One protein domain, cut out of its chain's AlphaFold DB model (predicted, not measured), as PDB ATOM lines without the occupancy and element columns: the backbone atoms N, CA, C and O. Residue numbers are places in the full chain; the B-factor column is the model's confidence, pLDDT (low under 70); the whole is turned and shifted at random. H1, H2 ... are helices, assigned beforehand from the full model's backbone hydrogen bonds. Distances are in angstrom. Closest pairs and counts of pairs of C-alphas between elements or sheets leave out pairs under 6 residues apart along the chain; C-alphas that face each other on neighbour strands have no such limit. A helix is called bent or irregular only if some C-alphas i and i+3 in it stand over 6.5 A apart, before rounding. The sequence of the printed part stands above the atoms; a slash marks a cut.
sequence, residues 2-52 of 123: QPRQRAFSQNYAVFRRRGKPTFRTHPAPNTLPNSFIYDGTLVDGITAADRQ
ATOM      1  N   GLN A   2     216.782 158.362 161.748       43.97
ATOM      2  CA  GLN A   2     215.366 158.542 162.101       43.97
ATOM      3  C   GLN A   2     214.463 159.206 161.027       43.97
ATOM      4  O   GLN A   2     214.773 160.305 160.576       43.97
ATOM      5  N   PRO A   3     213.258 158.662 160.745       47.81
ATOM      6  CA  PRO A   3     212.217 159.336 159.948       47.81
ATOM      7  C   PRO A   3     211.520 160.497 160.690       47.81
ATOM      8  O   PRO A   3     210.853 161.325 160.075       47.81
ATOM      9  N   ARG A   4     211.673 160.578 162.022       41.59
ATOM     10  CA  ARG A   4     210.971 161.545 162.891       41.59
ATOM     11  C   ARG A   4     211.464 162.995 162.774       41.59
ATOM     12  O   ARG A   4     210.709 163.907 163.092       41.59
ATOM     13  N   GLN A   5     212.686 163.231 162.294       43.25
ATOM     14  CA  GLN A   5     213.244 164.591 162.213       43.25
ATOM     15  C   GLN A   5     212.704 165.409 161.025       43.25
ATOM     16  O   GLN A   5     212.629 166.634 161.116       43.25
ATOM     17  N   ARG A   6     212.249 164.766 159.936       40.34
ATOM     18  CA  ARG A   6     211.685 165.482 158.770       40.34
ATOM     19  C   ARG A   6     210.295 166.068 159.042       40.34
ATOM     20  O   ARG A   6     210.039 167.202 158.651       40.34
ATOM     21  N   ALA A   7     209.448 165.351 159.783       43.19
ATOM     22  CA  ALA A   7     208.119 165.838 160.168       43.19
ATOM     23  C   ALA A   7     208.186 167.047 161.120       43.19
ATOM     24  O   ALA A   7     207.355 167.948 161.052       43.19
ATOM     25  N   PHE A   8     209.213 167.109 161.976       44.25
ATOM     26  CA  PHE A   8     209.415 168.243 162.878       44.25
ATOM     27  C   PHE A   8     209.834 169.508 162.107       44.25
ATOM     28  O   PHE A   8     209.311 170.586 162.361       44.25
ATOM     29  N   SER A   9     210.705 169.383 161.101       41.78
ATOM     30  CA  SER A   9     211.198 170.522 160.309       41.78
ATOM     31  C   SER A   9     210.136 171.135 159.377       41.78
ATOM     32  O   SER A   9     210.061 172.359 159.253       41.78
ATOM     33  N   GLN A  10     209.248 170.322 158.789       40.84
ATOM     34  CA  GLN A  10     208.158 170.822 157.934       40.84
ATOM     35  C   GLN A  10     207.085 171.602 158.711       40.84
ATOM     36  O   GLN A  10     206.558 172.586 158.193       40.84
ATOM     37  N   ASN A  11     206.829 171.248 159.974       43.62
ATOM     38  CA  ASN A  11     205.864 171.966 160.814       43.62
ATOM     39  C   ASN A  11     206.372 173.346 161.280       43.62
ATOM     40  O   ASN A  11     205.577 174.271 161.436       43.62
ATOM     41  N   TYR A  12     207.691 173.536 161.416       41.28
ATOM     42  CA  TYR A  12     208.275 174.849 161.737       41.28
ATOM     43  C   TYR A  12     208.290 175.815 160.542       41.28
ATOM     44  O   TYR A  12     208.189 177.029 160.728       41.28
ATOM     45  N   ALA A  13     208.365 175.308 159.308       41.44
ATOM     46  CA  ALA A  13     208.323 176.149 158.110       41.44
ATOM     47  C   ALA A  13     206.939 176.798 157.896       41.44
ATOM     48  O   ALA A  13     206.859 177.940 157.444       41.44
ATOM     49  N   VAL A  14     205.857 176.121 158.299       46.16
ATOM     50  CA  VAL A  14     204.486 176.673 158.294       46.16
ATOM     51  C   VAL A  14     204.290 177.711 159.408       46.16
ATOM     52  O   VAL A  14     203.522 178.661 159.246       46.16
ATOM     53  N   PHE A  15     205.036 177.592 160.510       44.00
ATOM     54  CA  PHE A  15     204.992 178.525 161.640       44.00
ATOM     55  C   PHE A  15     205.631 179.891 161.327       44.00
ATOM     56  O   PHE A  15     205.322 180.887 161.972       44.00
ATOM     57  N   ARG A  16     206.486 179.977 160.298       46.22
ATOM     58  CA  ARG A  16     207.197 181.213 159.918       46.22
ATOM     59  C   ARG A  16     206.354 182.254 159.163       46.22
ATOM     60  O   ARG A  16     206.856 183.348 158.933       46.22
ATOM     61  N   ARG A  17     205.113 181.937 158.764       53.97
ATOM     62  CA  ARG A  17     204.218 182.845 158.004       53.97
ATOM     63  C   ARG A  17     202.905 183.195 158.708       53.97
ATOM     64  O   ARG A  17     202.057 183.843 158.106       53.97
ATOM     65  N   ARG A  18     202.701 182.747 159.946       60.69
ATOM     66  CA  ARG A  18     201.466 183.012 160.690       60.69
ATOM     67  C   ARG A  18     201.749 183.989 161.828       60.69
ATOM     68  O   ARG A  18     202.811 183.913 162.443       60.69
ATOM     69  N   GLY A  19     200.833 184.930 162.063       66.69
ATOM     70  CA  GLY A  19     200.945 185.894 163.156       66.69
ATOM     71  C   GLY A  19     201.073 185.192 164.512       66.69
ATOM     72  O   GLY A  19     200.768 184.005 164.648       66.69
ATOM     73  N   LYS A  20     201.548 185.915 165.535       79.12
ATOM     74  CA  LYS A  20     201.628 185.362 166.898       79.12
ATOM     75  C   LYS A  20     200.232 184.901 167.352       79.12
ATOM     76  O   LYS A  20     199.283 185.671 167.189       79.12
ATOM     77  N   PRO A  21     200.096 183.690 167.925       90.19
ATOM     78  CA  PRO A  21     198.795 183.185 168.331       90.19
ATOM     79  C   PRO A  21     198.193 184.016 169.471       90.19
ATOM     80  O   PRO A  21     198.904 184.459 170.377       90.19
ATOM     81  N   THR A  22     196.874 184.205 169.439       93.62
ATOM     82  CA  THR A  22     196.093 184.790 170.533       93.62
ATOM     83  C   THR A  22     195.471 183.692 171.386       93.62
ATOM     84  O   THR A  22     194.960 182.701 170.877       93.62
ATOM     85  N   PHE A  23     195.485 183.882 172.702       95.50
ATOM     86  CA  PHE A  23     194.911 182.939 173.667       95.50
ATOM     87  C   PHE A  23     193.794 183.586 174.482       95.50
ATOM     88  O   PHE A  23     193.480 183.109 175.563       95.50
ATOM     89  N   ARG A  24     193.232 184.723 174.044       92.38
ATOM     90  CA  ARG A  24     192.274 185.493 174.857       92.38
ATOM     91  C   ARG A  24     190.829 185.061 174.643       92.38
ATOM     92  O   ARG A  24     190.187 184.600 175.586       92.38
ATOM     93  N   THR A  25     190.337 185.199 173.421       93.31
ATOM     94  CA  THR A  25     188.912 185.078 173.078       93.31
ATOM     95  C   THR A  25     188.569 183.673 172.594       93.31
ATOM     96  O   THR A  25     189.430 182.985 172.056       93.31
ATOM     97  N   HIS A  26     187.304 183.262 172.729       95.06
ATOM     98  CA  HIS A  26     186.774 182.119 171.978       95.06
ATOM     99  C   HIS A  26     187.075 182.292 170.470       95.06
ATOM    100  O   HIS A  26     186.938 183.418 169.982       95.06
ATOM    101  N   PRO A  27     187.433 181.232 169.718       96.00
ATOM    102  CA  PRO A  27     187.808 181.360 168.303       96.00
ATOM    103  C   PRO A  27     186.725 181.996 167.418       96.00
ATOM    104  O   PRO A  27     187.006 182.880 166.617       96.00
ATOM    105  N   ALA A  28     185.455 181.613 167.597       95.62
ATOM    106  CA  ALA A  28     184.374 182.081 166.723       95.62
ATOM    107  C   ALA A  28     184.250 183.628 166.609       95.62
ATOM    108  O   ALA A  28     184.259 184.123 165.478       95.62
ATOM    109  N   PRO A  29     184.223 184.414 167.710       94.12
ATOM    110  CA  PRO A  29     184.265 185.879 167.637       94.12
ATOM    111  C   PRO A  29     185.493 186.483 166.943       94.12
ATOM    112  O   PRO A  29     185.403 187.611 166.466       94.12
ATOM    113  N   ASN A  30     186.626 185.773 166.864       95.00
ATOM    114  CA  ASN A  30     187.833 186.294 166.218       95.00
ATOM    115  C   ASN A  30     187.745 186.277 164.686       95.00
ATOM    116  O   ASN A  30     188.508 186.990 164.043       95.00
ATOM    117  N   THR A  31     186.797 185.543 164.094       94.12
ATOM    118  CA  THR A  31     186.635 185.436 162.630       94.12
ATOM    119  C   THR A  31     186.516 186.804 161.951       94.12
ATOM    120  O   THR A  31     187.221 187.076 160.981       94.12
ATOM    121  N   LEU A  32     185.658 187.682 162.481       93.56
ATOM    122  CA  LEU A  32     185.399 189.005 161.906       93.56
ATOM    123  C   LEU A  32     186.584 189.982 162.049       93.56
ATOM    124  O   LEU A  32     187.009 190.541 161.040       93.56
ATOM    125  N   PRO A  33     187.164 190.214 163.246       94.50
ATOM    126  CA  PRO A  33     188.334 191.081 163.350       94.50
ATOM    127  C   PRO A  33     189.542 190.494 162.615       94.50
ATOM    128  O   PRO A  33     190.341 191.257 162.084       94.50
ATOM    129  N   ASN A  34     189.680 189.165 162.531       94.38
ATOM    130  CA  ASN A  34     190.755 188.551 161.759       94.38
ATOM    131  C   ASN A  34     190.670 188.921 160.274       94.38
ATOM    132  O   ASN A  34     191.674 189.333 159.701       94.38
ATOM    133  N   SER A  35     189.484 188.831 159.664       94.44
ATOM    134  CA  SER A  35     189.321 189.173 158.248       94.44
ATOM    135  C   SER A  35     189.444 190.670 157.965       94.44
ATOM    136  O   SER A  35     189.936 191.027 156.902       94.44
ATOM    137  N   PHE A  36     189.009 191.536 158.887       95.31
ATOM    138  CA  PHE A  36     188.930 192.980 158.640       95.31
ATOM    139  C   PHE A  36     190.151 193.783 159.121       95.31
ATOM    140  O   PHE A  36     190.451 194.828 158.557       95.31
ATOM    141  N   ILE A  37     190.827 193.340 160.187       94.69
ATOM    142  CA  ILE A  37     191.912 194.095 160.850       94.69
ATOM    143  C   ILE A  37     193.270 193.412 160.665       94.69
ATOM    144  O   ILE A  37     194.293 194.088 160.595       94.69
ATOM    145  N   TYR A  38     193.295 192.077 160.628       92.25
ATOM    146  CA  TYR A  38     194.535 191.292 160.644       92.25
ATOM    147  C   TYR A  38     194.799 190.542 159.332       92.25
ATOM    148  O   TYR A  38     195.671 189.672 159.313       92.25
ATOM    149  N   ASP A  39     194.059 190.825 158.259       92.56
ATOM    150  CA  ASP A  39     194.207 190.197 156.936       92.56
ATOM    151  C   ASP A  39     194.255 188.655 156.973       92.56
ATOM    152  O   ASP A  39     195.018 188.001 156.260       92.56
ATOM    153  N   GLY A  40     193.471 188.041 157.864       92.75
ATOM    154  CA  GLY A  40     193.423 186.586 158.037       92.75
ATOM    155  C   GLY A  40     194.651 185.978 158.729       92.75
ATOM    156  O   GLY A  40     194.767 184.754 158.811       92.75
ATOM    157  N   THR A  41     195.582 186.797 159.227       93.12
ATOM    158  CA  THR A  41     196.845 186.334 159.826       93.12
ATOM    159  C   THR A  41     196.763 186.044 161.326       93.12
ATOM    160  O   THR A  41     197.695 185.438 161.870       93.12
ATOM    161  N   LEU A  42     195.672 186.434 162.001       92.56
ATOM    162  CA  LEU A  42     195.441 186.115 163.411       92.56
ATOM    163  C   LEU A  42     195.203 184.608 163.554       92.56
ATOM    164  O   LEU A  42     194.350 184.027 162.882       92.56
ATOM    165  N   VAL A  43     195.958 183.979 164.452       93.88
ATOM    166  CA  VAL A  43     195.837 182.553 164.766       93.88
ATOM    167  C   VAL A  43     195.305 182.385 166.177       93.88
ATOM    168  O   VAL A  43     195.850 182.963 167.115       93.88
ATOM    169  N   ASP A  44     194.287 181.552 166.344       95.06
ATOM    170  CA  ASP A  44     193.822 181.142 167.663       95.06
ATOM    171  C   ASP A  44     194.746 180.064 168.236       95.06
ATOM    172  O   ASP A  44     194.973 179.017 167.631       95.06
ATOM    173  N   GLY A  45     195.299 180.331 169.416       95.62
ATOM    174  CA  GLY A  45     196.090 179.376 170.192       95.62
ATOM    175  C   GLY A  45     195.255 178.519 171.146       95.62
ATOM    176  O   GLY A  45     195.811 177.719 171.892       95.62
ATOM    177  N   ILE A  46     193.934 178.703 171.149       95.44
ATOM    178  CA  ILE A  46     192.972 177.985 171.988       95.44
ATOM    179  C   ILE A  46     191.820 177.450 171.141       95.44
ATOM    180  O   ILE A  46     191.562 177.928 170.037       95.44
ATOM    181  N   THR A  47     191.094 176.481 171.681       95.44
ATOM    182  CA  THR A  47     189.899 175.900 171.073       95.44
ATOM    183  C   THR A  47     188.621 176.500 171.662       95.44
ATOM    184  O   THR A  47     188.630 177.163 172.702       95.44
ATOM    185  N   ALA A  48     187.478 176.233 171.022       94.19
ATOM    186  CA  ALA A  48     186.165 176.555 171.583       94.19
ATOM    187  C   ALA A  48     185.970 175.918 172.973       94.19
ATOM    188  O   ALA A  48     185.464 176.566 173.892       94.19
ATOM    189  N   ALA A  49     186.436 174.675 173.150       94.38
ATOM    190  CA  ALA A  49     186.338 173.926 174.404       94.38
ATOM    191  C   ALA A  49     187.109 174.577 175.567       94.38
ATOM    192  O   ALA A  49     186.726 174.401 176.720       94.38
ATOM    193  N   ASP A  50     188.113 175.411 175.282       94.81
ATOM    194  CA  ASP A  50     188.850 176.174 176.299       94.81
ATOM    195  C   ASP A  50     188.090 177.430 176.778       94.81
ATOM    196  O   ASP A  50     188.556 178.162 177.655       94.81
ATOM    197  N   ARG A  51     186.928 177.741 176.183       92.69
ATOM    198  CA  ARG A  51     186.142 178.964 176.430       92.69
ATOM    199  C   ARG A  51     184.659 178.673 176.649       92.69
ATOM    200  O   ARG A  51     183.800 179.134 175.908       92.69
ATOM    201  N   GLN A  52     184.357 177.925 177.708       89.88
ATOM    202  CA  GLN A  52     183.007 177.406 177.976       89.88
ATOM    203  C   GLN A  52     182.241 178.157 179.076       89.88
ATOM    204  O   GLN A  52     181.119 177.774 179.382       89.88
TER     205      GLN A  52
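AT A GLANCE: This is residues 2 to 52 of the 123 residues of the protein "AAA_12 domain-containing protein" of Ancylostoma ceylanicum (UniProt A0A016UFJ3). A lone helix, H1, sticks out as an arm, with residues 2 to 16 standing free, from a small body made of a second helix, H2, and the loops before and after it. In the body the chain comes in along residues 17 to 26, turns into H2, and folds back alongside H2 in residues 38 to 48. The printed part has 51 residues with two named helices, H1 then H2, and no named strand; its class is all helix, though under half of the residues, 23, are in named elements. It is loose, with a radius of gyration of the C-alphas of 14.0 A, and spans 42 by 27 by 12 A, the arm making the length.

IN THESE COORDINATES: H1 is residues 4 to 15, 18.0 A from first to last C-alpha, and begins with C-alpha 4 at (210.971, 161.545, 162.891). H2 is residues 27 to 37, 15.3 A long, and ends with C-alpha 37 at (191.912, 194.095, 160.850). H2 is irregular, but only just: C-alphas 29 and 32 are 6.6 A apart.

HOW THE PARTS SIT: H1 and H2 are apart, with no C-alpha of the one within 8 A of the other. Of the O i to N i+4 pairs, 5 of 8 in H1 and 4 of 7 in H2 are within hydrogen-bond range.

THE WHOLE: The two C-alphas farthest apart, those of Gln 2 and Phe 36, are 43.6 A apart. Without residues 2 to 16, the body spans 27 by 19 by 10 A. The link from H1 to H2, 11 residues, is long, and residues 38 to 52 hold no named element. The printed part has no cut. Its mean pLDDT is 76.8, and residues 2 to 19 are under 70.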